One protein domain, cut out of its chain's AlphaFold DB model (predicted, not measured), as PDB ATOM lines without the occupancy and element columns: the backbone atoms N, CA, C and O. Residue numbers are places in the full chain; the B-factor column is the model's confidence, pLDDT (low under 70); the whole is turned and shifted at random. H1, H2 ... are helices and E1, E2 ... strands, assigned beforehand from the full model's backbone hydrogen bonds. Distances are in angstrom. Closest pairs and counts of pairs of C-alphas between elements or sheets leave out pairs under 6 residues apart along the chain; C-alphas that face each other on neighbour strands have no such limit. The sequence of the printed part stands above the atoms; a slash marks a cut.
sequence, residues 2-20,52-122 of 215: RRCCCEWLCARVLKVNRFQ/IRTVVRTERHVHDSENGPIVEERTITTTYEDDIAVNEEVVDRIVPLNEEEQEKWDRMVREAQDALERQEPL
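This is residues 2 to 20 and 52 to 122 of the 215 residues of an uncharacterized protein of Toxocara canis (UniProt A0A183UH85). This is a long, narrow ribbon of three antiparallel strands, E2, E3 and E4, twisted, with one helix, H1, reaching out past one end of it as an arm. The stretch of residues 2 to 20 runs lengthwise alongside the ribbon, with the very short E1 meeting E2 only at a point, and residues 106 to 122, most of them in H1, stick out free and add to the length. The printed part has 90 residues, with four named strands and then one named helix, in the order E1, E2, E3, E4, H1; the sheet's order is also E1, E2, E3, E4, and the class is mixed, helices and strands. The whole is extended, a rod spanning 67 by 23 by 22 A, with a radius of gyration of the C-alphas of 19.0 A.

Start from the first printed residue and go to E1, residues 13 to 15, an edge strand; it meets E2, residues 52 to 65, only at a point, where C-alphas 14 and 57 face each other at 5.7 A. E2 and E3, residues 68 to 81, form an antiparallel hairpin at 165 degrees; look at N 53 and O 80, 2.8 A apart, and at N 65 and O 68, 3.1 A apart, both within hydrogen-bond range. E3 and E4, residues 84 to 95, form the next antiparallel hairpin, at 163 degrees, with N 77 and O 89 within hydrogen-bond range at 2.8 A. E2, E3 and E4 make a meander, each strand the antiparallel neighbour of the one before. E4 is the other edge strand, and it bends by 55 degrees at residue 87. E1 is apart from E3 and E4. H1, residues 99 to 117, is on the sheet but only grazes it, with its residues 101 to 105. E3 and H1 are near each other, with 5 pairs of C-alphas within 10 A. In H1 every O i to N i+4 pair is within hydrogen-bond range.

Find C-alpha 13 at (32.533, 41.075, 29.024), where E1 begins its three residues. Beyond the cut, find C-alpha 52 at (23.204, 53.195, 15.107); from there E2 runs 40.6 A. E3 runs back over 42.3 A, and E4 covers 31.5 A. H1 runs 26.8 A and ends at C-alpha 117, at (61.028, 16.518, 41.938).

The C-alphas farthest apart are those of Gln 20 and Leu 122, at 67.4 A. Residues 21 to 51 are not printed, and C-alphas 20 and 52 are 9.4 A apart across this cut. The links E2 to E3, E3 to E4 and E4 to H1 are tight. The model's confidence is low, with pLDDT under 70, in residues 2 to 20 and 118 to 122.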
ATOM      1  N   ARG A   2      57.767  22.609  24.021       35.56
ATOM      2  CA  ARG A   2      56.667  22.037  24.811       35.56
ATOM      3  C   ARG A   2      55.364  22.713  24.372       35.56
ATOM      4  O   ARG A   2      55.187  23.898  24.614       35.56
ATOM      5  N   ARG A   3      54.491  21.980  23.679       35.47
ATOM      6  CA  ARG A   3      53.120  22.416  23.388       35.47
ATOM      7  C   ARG A   3      52.248  22.070  24.596       35.47
ATOM      8  O   ARG A   3      51.704  20.974  24.648       35.47
ATOM      9  N   CYS A   4      52.139  22.979  25.559       37.91
ATOM     10  CA  CYS A   4      51.008  22.991  26.484       37.91
ATOM     11  C   CYS A   4      50.046  24.076  26.005       37.91
ATOM     12  O   CYS A   4      50.196  25.249  26.317       37.91
ATOM     13  N   CYS A   5      49.079  23.686  25.176       36.28
ATOM     14  CA  CYS A   5      47.948  24.541  24.843       36.28
ATOM     15  C   CYS A   5      47.012  24.571  26.055       36.28
ATOM     16  O   CYS A   5      46.127  23.731  26.190       36.28
ATOM     17  N   CYS A   6      47.241  25.513  26.963       42.28
ATOM     18  CA  CYS A   6      46.307  25.816  28.035       42.28
ATOM     19  C   CYS A   6      45.174  26.672  27.446       42.28
ATOM     20  O   CYS A   6      45.254  27.895  27.438       42.28
ATOM     21  N   GLU A   7      44.124  26.030  26.920       39.25
ATOM     22  CA  GLU A   7      42.856  26.684  26.562       39.25
ATOM     23  C   GLU A   7      42.228  27.295  27.826       39.25
ATOM     24  O   GLU A   7      41.503  26.635  28.571       39.25
ATOM     25  N   TRP A   8      42.549  28.554  28.122       47.53
ATOM     26  CA  TRP A   8      42.013  29.271  29.274       47.53
ATOM     27  C   TRP A   8      40.940  30.277  28.846       47.53
ATOM     28  O   TRP A   8      41.215  31.286  28.210       47.53
ATOM     29  N   LEU A   9      39.704  29.910  29.203       42.97
ATOM     30  CA  LEU A   9      38.456  30.672  29.325       42.97
ATOM     31  C   LEU A   9      38.328  32.033  28.609       42.97
ATOM     32  O   LEU A   9      38.778  33.073  29.086       42.97
ATOM     33  N   CYS A  10      37.466  32.043  27.589       34.81
ATOM     34  CA  CYS A  10      36.834  33.236  27.033       34.81
ATOM     35  C   CYS A  10      35.883  33.901  28.053       34.81
ATOM     36  O   CYS A  10      34.698  33.565  28.129       34.81
ATOM     37  N   ALA A  11      36.360  34.881  28.821       39.62
ATOM     38  CA  ALA A  11      35.486  35.760  29.598       39.62
ATOM     39  C   ALA A  11      34.949  36.890  28.701       39.62
ATOM     40  O   ALA A  11      35.599  37.910  28.483       39.62
ATOM     41  N   ARG A  12      33.739  36.704  28.160       41.06
ATOM     42  CA  ARG A  12      33.054  37.686  27.306       41.06
ATOM     43  C   ARG A  12      32.422  38.779  28.175       41.06
ATOM     44  O   ARG A  12      31.287  38.641  28.626       41.06
ATOM     45  N   VAL A  13      33.137  39.875  28.421       42.09
ATOM     46  CA  VAL A  13      32.533  41.075  29.024       42.09
ATOM     47  C   VAL A  13      31.810  41.847  27.922       42.09
ATOM     48  O   VAL A  13      32.414  42.586  27.151       42.09
ATOM     49  N   LEU A  14      30.494  41.659  27.831       38.91
ATOM     50  CA  LEU A  14      29.616  42.483  27.000       38.91
ATOM     51  C   LEU A  14      29.339  43.792  27.744       38.91
ATOM     52  O   LEU A  14      28.430  43.873  28.571       38.91
ATOM     53  N   LYS A  15      30.133  44.831  27.475       42.00
ATOM     54  CA  LYS A  15      29.820  46.187  27.937       42.00
ATOM     55  C   LYS A  15      29.025  46.880  26.829       42.00
ATOM     56  O   LYS A  15      29.597  47.439  25.899       42.00
ATOM     57  N   VAL A  16      27.695  46.836  26.917       41.56
ATOM     58  CA  VAL A  16      26.821  47.640  26.049       41.56
ATOM     59  C   VAL A  16      26.909  49.088  26.525       41.56
ATOM     60  O   VAL A  16      26.188  49.502  27.430       41.56
ATOM     61  N   ASN A  17      27.847  49.850  25.968       42.06
ATOM     62  CA  ASN A  17      27.893  51.290  26.174       42.06
ATOM     63  C   ASN A  17      27.012  51.943  25.108       42.06
ATOM     64  O   ASN A  17      27.383  52.015  23.940       42.06
ATOM     65  N   ARG A  18      25.831  52.416  25.518       40.72
ATOM     66  CA  ARG A  18      24.983  53.293  24.703       40.72
ATOM     67  C   ARG A  18      25.668  54.657  24.607       40.72
ATOM     68  O   ARG A  18      25.400  55.542  25.415       40.72
ATOM     69  N   PHE A  19      26.597  54.805  23.669       42.50
ATOM     70  CA  PHE A  19      27.139  56.113  23.318       42.50
ATOM     71  C   PHE A  19      26.066  56.878  22.539       42.50
ATOM     72  O   PHE A  19      25.459  56.335  21.618       42.50
ATOM     73  N   GLN A  20      25.760  58.097  22.982       37.84
ATOM     74  CA  GLN A  20      24.792  58.955  22.304       37.84
ATOM     75  C   GLN A  20      25.333  59.348  20.923       37.84
ATOM     76  O   GLN A  20      26.547  59.541  20.804       37.84
ATOM     77  N   ILE A  52      21.793  53.569  14.946       93.19
ATOM     78  CA  ILE A  52      23.204  53.195  15.107       93.19
ATOM     79  C   ILE A  52      23.435  52.597  16.505       93.19
ATOM     80  O   ILE A  52      23.176  53.240  17.526       93.19
ATOM     81  N   ARG A  53      23.975  51.375  16.567       93.12
ATOM     82  CA  ARG A  53      24.383  50.674  17.799       93.12
ATOM     83  C   ARG A  53      25.869  50.348  17.748       93.12
ATOM     84  O   ARG A  53      26.356  49.858  16.742       93.12
ATOM     85  N   THR A  54      26.585  50.498  18.856       94.00
ATOM     86  CA  THR A  54      27.989  50.064  18.950       94.00
ATOM     87  C   THR A  54      28.136  49.005  20.032       94.00
ATOM     88  O   THR A  54      27.700  49.194  21.169       94.00
ATOM     89  N   VAL A  55      28.756  47.881  19.685       95.31
ATOM     90  CA  VAL A  55      29.040  46.759  20.581       95.31
ATOM     91  C   VAL A  55      30.545  46.651  20.758       95.31
ATOM     92  O   VAL A  55      31.275  46.501  19.787       95.31
ATOM     93  N   VAL A  56      31.002  46.680  22.008       95.38
ATOM     94  CA  VAL A  56      32.404  46.433  22.351       95.38
ATOM     95  C   VAL A  56      32.500  45.075  23.031       95.38
ATOM     96  O   VAL A  56      31.840  44.831  24.047       95.38
ATOM     97  N   ARG A  57      33.323  44.190  22.470       94.25
ATOM     98  CA  ARG A  57      33.685  42.897  23.058       94.25
ATOM     99  C   ARG A  57      35.185  42.871  23.328       94.25
ATOM    100  O   ARG A  57      35.973  43.314  22.504       94.25
ATOM    101  N   THR A  58      35.574  42.348  24.481       93.56
ATOM    102  CA  THR A  58      36.979  42.113  24.828       93.56
ATOM    103  C   THR A  58      37.216  40.616  24.937       93.56
ATOM    104  O   THR A  58      36.453  39.916  25.605       93.56
ATOM    105  N   GLU A  59      38.266  40.137  24.292       91.12
ATOM    106  CA  GLU A  59      38.736  38.756  24.311       91.12
ATOM    107  C   GLU A  59      40.145  38.751  24.923       91.12
ATOM    108  O   GLU A  59      40.949  39.628  24.621       91.12
ATOM    109  N   ARG A  60      40.445  37.809  25.825       90.81
ATOM    110  CA  ARG A  60      41.754  37.679  26.489       90.81
ATOM    111  C   ARG A  60      42.304  36.280  26.233       90.81
ATOM    112  O   ARG A  60      41.578  35.311  26.440       90.81
ATOM    113  N   HIS A  61      43.565  36.185  25.825       88.56
ATOM    114  CA  HIS A  61      44.284  34.935  25.583       88.56
ATOM    115  C   HIS A  61      45.608  34.933  26.347       88.56
ATOM    116  O   HIS A  61      46.351  35.907  26.294       88.56
ATOM    117  N   VAL A  62      45.911  33.845  27.057       88.06
ATOM    118  CA  VAL A  62      47.181  33.675  27.781       88.06
ATOM    119  C   VAL A  62      48.122  32.819  26.935       88.06
ATOM    120  O   VAL A  62      47.739  31.740  26.488       88.06
ATOM    121  N   HIS A  63      49.350  33.290  26.727       84.94
ATOM    122  CA  HIS A  63      50.398  32.585  25.996       84.94
ATOM    123  C   HIS A  63      51.591  32.293  26.904       84.94
ATOM    124  O   HIS A  63      52.069  33.172  27.623       84.94
ATOM    125  N   ASP A  64      52.124  31.078  26.802       82.62
ATOM    126  CA  ASP A  64      53.401  30.721  27.410       82.62
ATOM    127  C   ASP A  64      54.531  31.329  26.569       82.62
ATOM    128  O   ASP A  64      54.751  30.921  25.426       82.62
ATOM    129  N   SER A  65      55.249  32.312  27.113       84.38
ATOM    130  CA  SER A  65      56.438  32.887  26.475       84.38
ATOM    131  C   SER A  65      57.706  32.544  27.257       84.38
ATOM    132  O   SER A  65      57.651  32.119  28.412       84.38
ATOM    133  N   GLU A  66      58.872  32.742  26.641       80.44
ATOM    134  CA  GLU A  66      60.173  32.508  27.286       80.44
ATOM    135  C   GLU A  66      60.372  33.371  28.544       80.44
ATOM    136  O   GLU A  66      60.981  32.935  29.518       80.44
ATOM    137  N   ASN A  67      59.787  34.571  28.563       80.75
ATOM    138  CA  ASN A  67      59.843  35.501  29.690       80.75
ATOM    139  C   ASN A  67      58.732  35.284  30.731       80.75
ATOM    140  O   ASN A  67      58.598  36.090  31.651       80.75
ATOM    141  N   GLY A  68      57.953  34.208  30.604       80.50
ATOM    142  CA  GLY A  68      56.794  33.920  31.441       80.50
ATOM    143  C   GLY A  68      55.469  34.077  30.690       80.50
ATOM    144  O   GLY A  68      55.454  34.341  29.486       80.50
ATOM    145  N   PRO A  69      54.337  33.880  31.371       85.94
ATOM    146  CA  PRO A  69      53.026  34.005  30.749       85.94
ATOM    147  C   PRO A  69      52.776  35.456  30.310       85.94
ATOM    148  O   PRO A  69      53.005  36.397  31.071       85.94
ATOM    149  N   ILE A  70      52.299  35.643  29.083       88.25
ATOM    150  CA  ILE A  70      51.870  36.942  28.548       88.25
ATOM    151  C   ILE A  70      50.388  36.871  28.192       88.25
ATOM    152  O   ILE A  70      49.921  35.833  27.730       88.25
ATOM    153  N   VAL A  71      49.639  37.958  28.395       91.62
ATOM    154  CA  VAL A  71      48.223  38.012  28.002       91.62
ATOM    155  C   VAL A  71      48.063  38.921  26.797       91.62
ATOM    156  O   VAL A  71      48.423  40.094  26.852       91.62
ATOM    157  N   GLU A  72      47.492  38.394  25.723       92.25
ATOM    158  CA  GLU A  72      47.013  39.172  24.588       92.25
ATOM    159  C   GLU A  72      45.533  39.497  24.802       92.25
ATOM    160  O   GLU A  72      44.687  38.612  24.931       92.25
ATOM    161  N   GLU A  73      45.211  40.782  24.873       93.62
ATOM    162  CA  GLU A  73      43.846  41.271  24.983       93.62
ATOM    163  C   GLU A  73      43.424  41.943  23.679       93.62
ATOM    164  O   GLU A  73      43.988  42.961  23.274       93.62
ATOM    165  N   ARG A  74      42.397  41.375  23.050       93.50
ATOM    166  CA  ARG A  74      41.786  41.824  21.805       93.50
ATOM    167  C   ARG A  74      40.481  42.549  22.101       93.50
ATOM    168  O   ARG A  74      39.527  41.959  22.603       93.50
ATOM    169  N   THR A  75      40.417  43.836  21.786       95.38
ATOM    170  CA  THR A  75      39.186  44.634  21.869       95.38
ATOM    171  C   THR A  75      38.592  44.773  20.480       95.38
ATOM    172  O   THR A  75      39.255  45.274  19.580       95.38
ATOM    173  N   ILE A  76      37.348  44.335  20.311       95.62
ATOM    174  CA  ILE A  76      36.635  44.384  19.039       95.62
ATOM    175  C   ILE A  76      35.422  45.289  19.212       95.62
ATOM    176  O   ILE A  76      34.518  45.002  20.001       95.62
ATOM    177  N   THR A  77      35.422  46.387  18.473       96.00
ATOM    178  CA  THR A  77      34.349  47.373  18.443       96.00
ATOM    179  C   THR A  77      33.593  47.202  17.136       96.00
ATOM    180  O   THR A  77      34.115  47.512  16.070       96.00
ATOM    181  N   THR A  78      32.363  46.703  17.209       96.62
ATOM    182  CA  THR A  78      31.487  46.528  16.047       96.62
ATOM    183  C   THR A  78      30.374  47.569  16.083       96.62
ATOM    184  O   THR A  78      29.588  47.610  17.031       96.62
ATOM    185  N   THR A  79      30.288  48.405  15.054       94.88
ATOM    186  CA  THR A  79      29.191  49.357  14.850       94.88
ATOM    187  C   THR A  79      28.167  48.746  13.906       94.88
ATOM    188  O   THR A  79      28.523  48.222  12.852       94.88
ATOM    189  N   TYR A  80      26.903  48.823  14.298       94.94
ATOM    190  CA  TYR A  80      25.737  48.360  13.568       94.94
ATOM    191  C   TYR A  80      24.876  49.558  13.178       94.94
ATOM    192  O   TYR A  80      24.652  50.436  14.006       94.94
ATOM    193  N   GLU A  81      24.366  49.557  11.956       94.81
ATOM    194  CA  GLU A  81      23.303  50.442  11.480       94.81
ATOM    195  C   GLU A  81      22.117  49.547  11.111       94.81
ATOM    196  O   GLU A  81      22.282  48.624  10.317       94.81
ATOM    197  N   ASP A  82      20.965  49.736  11.755       93.56
ATOM    198  CA  ASP A  82      19.763  48.912  11.548       93.56
ATOM    199  C   ASP A  82      20.041  47.393  11.623       93.56
ATOM    200  O   ASP A  82      19.606  46.599  10.790       93.56
ATOM    201  N   ASP A  83      20.813  46.988  12.638       91.94
ATOM    202  CA  ASP A  83      21.274  45.611  12.884       91.94
ATOM    203  C   ASP A  83      22.243  45.027  11.830       91.94
ATOM    204  O   ASP A  83      22.634  43.858  11.917       91.94
ATOM    205  N   ILE A  84      22.728  45.842  10.893       92.62
ATOM    206  CA  ILE A  84      23.770  45.483   9.925       92.62
ATOM    207  C   ILE A  84      25.117  45.980  10.444       92.62
ATOM    208  O   ILE A  84      25.298  47.171  10.667       92.62
ATOM    209  N   ALA A  85      26.087  45.081  10.628       93.69
ATOM    210  CA  ALA A  85      27.443  45.474  11.010       93.69
ATOM    211  C   ALA A  85      28.103  46.271   9.871       93.69
ATOM    212  O   ALA A  85      28.385  45.717   8.807       93.69
ATOM    213  N   VAL A  86      28.346  47.562  10.102       95.56
ATOM    214  CA  VAL A  86      28.924  48.493   9.119       95.56
ATOM    215  C   VAL A  86      30.416  48.734   9.335       95.56
ATOM    216  O   VAL A  86      31.138  49.005   8.381       95.56
ATOM    217  N   ASN A  87      30.896  48.613  10.574       94.69
ATOM    218  CA  ASN A  87      32.306  48.795  10.909       94.69
ATOM    219  C   ASN A  87      32.736  47.804  11.992       94.69
ATOM    220  O   ASN A  87      32.022  47.618  12.976       94.69
ATOM    221  N   GLU A  88      33.919  47.213  11.834       94.50
ATOM    222  CA  GLU A  88      34.584  46.428  12.875       94.50
ATOM    223  C   GLU A  88      36.016  46.942  13.054       94.50
ATOM    224  O   GLU A  88      36.816  46.928  12.122       94.50
ATOM    225  N   GLU A  89      36.333  47.399  14.262       92.88
ATOM    226  CA  GLU A  89      37.677  47.798  14.672       92.88
ATOM    227  C   GLU A  89      38.223  46.766  15.659       92.88
ATOM    228  O   GLU A  89      37.565  46.448  16.649       92.88
ATOM    229  N   VAL A  90      39.431  46.261  15.403       95.62
ATOM    230  CA  VAL A  90      40.119  45.293  16.265       95.62
ATOM    231  C   VAL A  90      41.419  45.909  16.771       95.62
ATOM    232  O   VAL A  90      42.262  46.324  15.978       95.62
ATOM    233  N   VAL A  91      41.580  45.957  18.092       95.88
ATOM    234  CA  VAL A  91      42.768  46.490  18.766       95.88
ATOM    235  C   VAL A  91      43.333  45.433  19.706       95.88
ATOM    236  O   VAL A  91      42.704  45.097  20.712       95.88
ATOM    237  N   ASP A  92      44.538  44.961  19.401       94.00
ATOM    238  CA  ASP A  92      45.259  43.963  20.193       94.00
ATOM    239  C   ASP A  92      46.310  44.648  21.083       94.00
ATOM    240  O   ASP A  92      47.037  45.545  20.644       94.00
ATOM    241  N   ARG A  93      46.397  44.241  22.355       93.94
ATOM    242  CA  ARG A  93      47.391  44.747  23.313       93.94
ATOM    243  C   ARG A  93      47.915  43.648  24.225       93.94
ATOM    244  O   ARG A  93      47.159  42.788  24.663       93.94
ATOM    245  N   ILE A  94      49.197  43.725  24.575       92.31
ATOM    246  CA  ILE A  94      49.781  42.855  25.599       92.31
ATOM    247  C   ILE A  94      49.523  43.463  26.978       92.31
ATOM    248  O   ILE A  94      49.859  44.622  27.232       92.31
ATOM    249  N   VAL A  95      48.917  42.680  27.863       89.56
ATOM    250  CA  VAL A  95      48.526  43.059  29.223       89.56
ATOM    251  C   VAL A  95      49.172  42.070  30.203       89.56
ATOM    252  O   VAL A  95      49.337  40.897  29.867       89.56
ATOM    253  N   PRO A  96      49.566  42.500  31.414       88.19
ATOM    254  CA  PRO A  96      49.958  41.560  32.459       88.19
ATOM    255  C   PRO A  96      48.789  40.656  32.887       88.19
ATOM    256  O   PRO A  96      47.613  40.981  32.674       88.19
ATOM    257  N   LEU A  97      49.114  39.533  33.534       87.06
ATOM    258  CA  LEU A  97      48.109  38.704  34.199       87.06
ATOM    259  C   LEU A  97      47.454  39.485  35.334       87.06
ATOM    260  O   LEU A  97      48.094  40.291  36.015       87.06
ATOM    261  N   ASN A  98      46.167  39.231  35.541       87.81
ATOM    262  CA  ASN A  98      45.495  39.680  36.751       87.81
ATOM    263  C   ASN A  98      45.927  38.831  37.967       87.81
ATOM    264  O   ASN A  98      46.577  37.798  37.816       87.81
ATOM    265  N   GLU A  99      45.561  39.259  39.177       88.31
ATOM    266  CA  GLU A  99      45.955  38.576  40.423       88.31
ATOM    267  C   GLU A  99      45.494  37.107  40.468       88.31
ATOM    268  O   GLU A  99      46.269  36.225  40.827       88.31
ATOM    269  N   GLU A 100      44.268  36.810  40.029       87.38
ATOM    270  CA  GLU A 100      43.714  35.449  40.036       87.38
ATOM    271  C   GLU A 100      44.417  34.530  39.016       87.38
ATOM    272  O   GLU A 100      44.736  33.373  39.301       87.38
ATOM    273  N   GLU A 101      44.667  35.050  37.814       84.88
ATOM    274  CA  GLU A 101      45.424  34.404  36.742       84.88
ATOM    275  C   GLU A 101      46.864  34.129  37.197       84.88
ATOM    276  O   GLU A 101      47.370  33.024  36.995       84.88
ATOM    277  N   GLN A 102      47.490  35.094  37.877       87.81
ATOM    278  CA  GLN A 102      48.835  34.964  38.427       87.81
ATOM    279  C   GLN A 102      48.898  33.887  39.515       87.81
ATOM    280  O   GLN A 102      49.762  33.019  39.462       87.81
ATOM    281  N   GLU A 103      47.959  33.860  40.462       89.44
ATOM    282  CA  GLU A 103      47.915  32.821  41.499       89.44
ATOM    283  C   GLU A 103      47.734  31.415  40.912       89.44
ATOM    284  O   GLU A 103      48.334  30.437  41.374       89.44
ATOM    285  N   LYS A 104      46.888  31.296  39.884       87.44
ATOM    286  CA  LYS A 104      46.664  30.042  39.159       87.44
ATOM    287  C   LYS A 104      47.916  29.594  38.417       87.44
ATOM    288  O   LYS A 104      48.253  28.409  38.482       87.44
ATOM    289  N   TRP A 105      48.611  30.527  37.777       85.75
ATOM    290  CA  TRP A 105      49.900  30.281  37.151       85.75
ATOM    291  C   TRP A 105      50.939  29.816  38.174       85.75
ATOM    292  O   TRP A 105      51.528  28.749  38.016       85.75
ATOM    293  N   ASP A 106      51.096  30.546  39.275       88.00
ATOM    294  CA  ASP A 106      52.071  30.244  40.324       88.00
ATOM    295  C   ASP A 106      51.813  28.876  40.961       88.00
ATOM    296  O   ASP A 106      52.746  28.128  41.267       88.00
ATOM    297  N   ARG A 107      50.537  28.513  41.152       88.94
ATOM    298  CA  ARG A 107      50.156  27.183  41.635       88.94
ATOM    299  C   ARG A 107      50.547  26.093  40.645       88.94
ATOM    300  O   ARG A 107      51.145  25.107  41.065       88.94
ATOM    301  N   MET A 108      50.233  26.274  39.365       85.44
ATOM    302  CA  MET A 108      50.553  25.305  38.319       85.44
ATOM    303  C   MET A 108      52.065  25.131  38.148       85.44
ATOM    304  O   MET A 108      52.539  24.004  38.049       85.44
ATOM    305  N   VAL A 109      52.838  26.219  38.174       85.62
ATOM    306  CA  VAL A 109      54.307  26.159  38.106       85.62
ATOM    307  C   VAL A 109      54.872  25.400  39.301       85.62
ATOM    308  O   VAL A 109      55.734  24.541  39.126       85.62
ATOM    309  N   ARG A 110      54.364  25.669  40.508       87.12
ATOM    310  CA  ARG A 110      54.789  24.961  41.720       87.12
ATOM    311  C   ARG A 110      54.477  23.468  41.644       87.12
ATOM    312  O   ARG A 110      55.334  22.658  41.968       87.12
ATOM    313  N   GLU A 111      53.277  23.105  41.201       85.56
ATOM    314  CA  GLU A 111      52.872  21.706  41.029       85.56
ATOM    315  C   GLU A 111      53.709  21.000  39.958       85.56
ATOM    316  O   GLU A 111      54.144  19.873  40.166       85.56
ATOM    317  N   ALA A 112      54.005  21.669  38.842       83.56
ATOM    318  CA  ALA A 112      54.861  21.120  37.794       83.56
ATOM    319  C   ALA A 112      56.308  20.901  38.270       83.56
ATOM    320  O   ALA A 112      56.936  19.915  37.883       83.56
ATOM    321  N   GLN A 113      56.838  21.795  39.109       81.94
ATOM    322  CA  GLN A 113      58.160  21.640  39.725       81.94
ATOM    323  C   GLN A 113      58.184  20.481  40.727       81.94
ATOM    324  O   GLN A 113      59.064  19.630  40.653       81.94
ATOM    325  N   ASP A 114      57.185  20.404  41.603       80.88
ATOM    326  CA  ASP A 114      57.026  19.328  42.588       80.88
ATOM    327  C   ASP A 114      56.801  17.964  41.907       80.88
ATOM    328  O   ASP A 114      57.344  16.947  42.326       80.88
ATOM    329  N   ALA A 115      56.073  17.926  40.787       76.38
ATOM    330  CA  ALA A 115      55.926  16.723  39.970       76.38
ATOM    331  C   ALA A 115      57.250  16.274  39.333       76.38
ATOM    332  O   ALA A 115      57.483  15.074  39.208       76.38
ATOM    333  N   LEU A 116      58.121  17.210  38.940       74.75
ATOM    334  CA  LEU A 116      59.455  16.891  38.432       74.75
ATOM    335  C   LEU A 116      60.379  16.384  39.550       74.75
ATOM    336  O   LEU A 116      61.145  15.455  39.324       74.75
ATOM    337  N   GLU A 117      60.276  16.952  40.753       72.19
ATOM    338  CA  GLU A 117      61.028  16.518  41.938       72.19
ATOM    339  C   GLU A 117      60.567  15.139  42.441       72.19
ATOM    340  O   GLU A 117      61.386  14.297  42.798       72.19
ATOM    341  N   ARG A 118      59.261  14.848  42.379       63.06
ATOM    342  CA  ARG A 118      58.691  13.528  42.706       63.06
ATOM    343  C   ARG A 118      58.894  12.461  41.634       63.06
ATOM    344  O   ARG A 118      58.584  11.301  41.894       63.06
ATOM    345  N   GLN A 119      59.427  12.808  40.464       53.97
ATOM    346  CA  GLN A 119      59.967  11.828  39.515       53.97
ATOM    347  C   GLN A 119      61.368  11.332  39.923       53.97
ATOM    348  O   GLN A 119      62.156  10.923  39.069       53.97
ATOM    349  N   GLU A 120      61.686  11.294  41.222       48.94
ATOM    350  CA  GLU A 120      62.654  10.315  41.715       48.94
ATOM    351  C   GLU A 120      62.204   8.912  41.261       48.94
ATOM    352  O   GLU A 120      61.005   8.607  41.284       48.94
ATOM    353  N   PRO A 121      63.126   8.065  40.766       48.78
ATOM    354  CA  PRO A 121      62.768   6.783  40.183       48.78
ATOM    355  C   PRO A 121      61.978   5.989  41.213       48.78
ATOM    356  O   PRO A 121      62.462   5.777  42.322       48.78
ATOM    357  N   LEU A 122      60.768   5.573  40.830       49.44
ATOM    358  CA  LEU A 122      59.901   4.699  41.611       49.44
ATOM    359  C   LEU A 122      60.716   3.491  42.097       49.44
ATOM    360  O   LEU A 122      60.849   2.493  41.391       49.44
TER     361      LEU A 122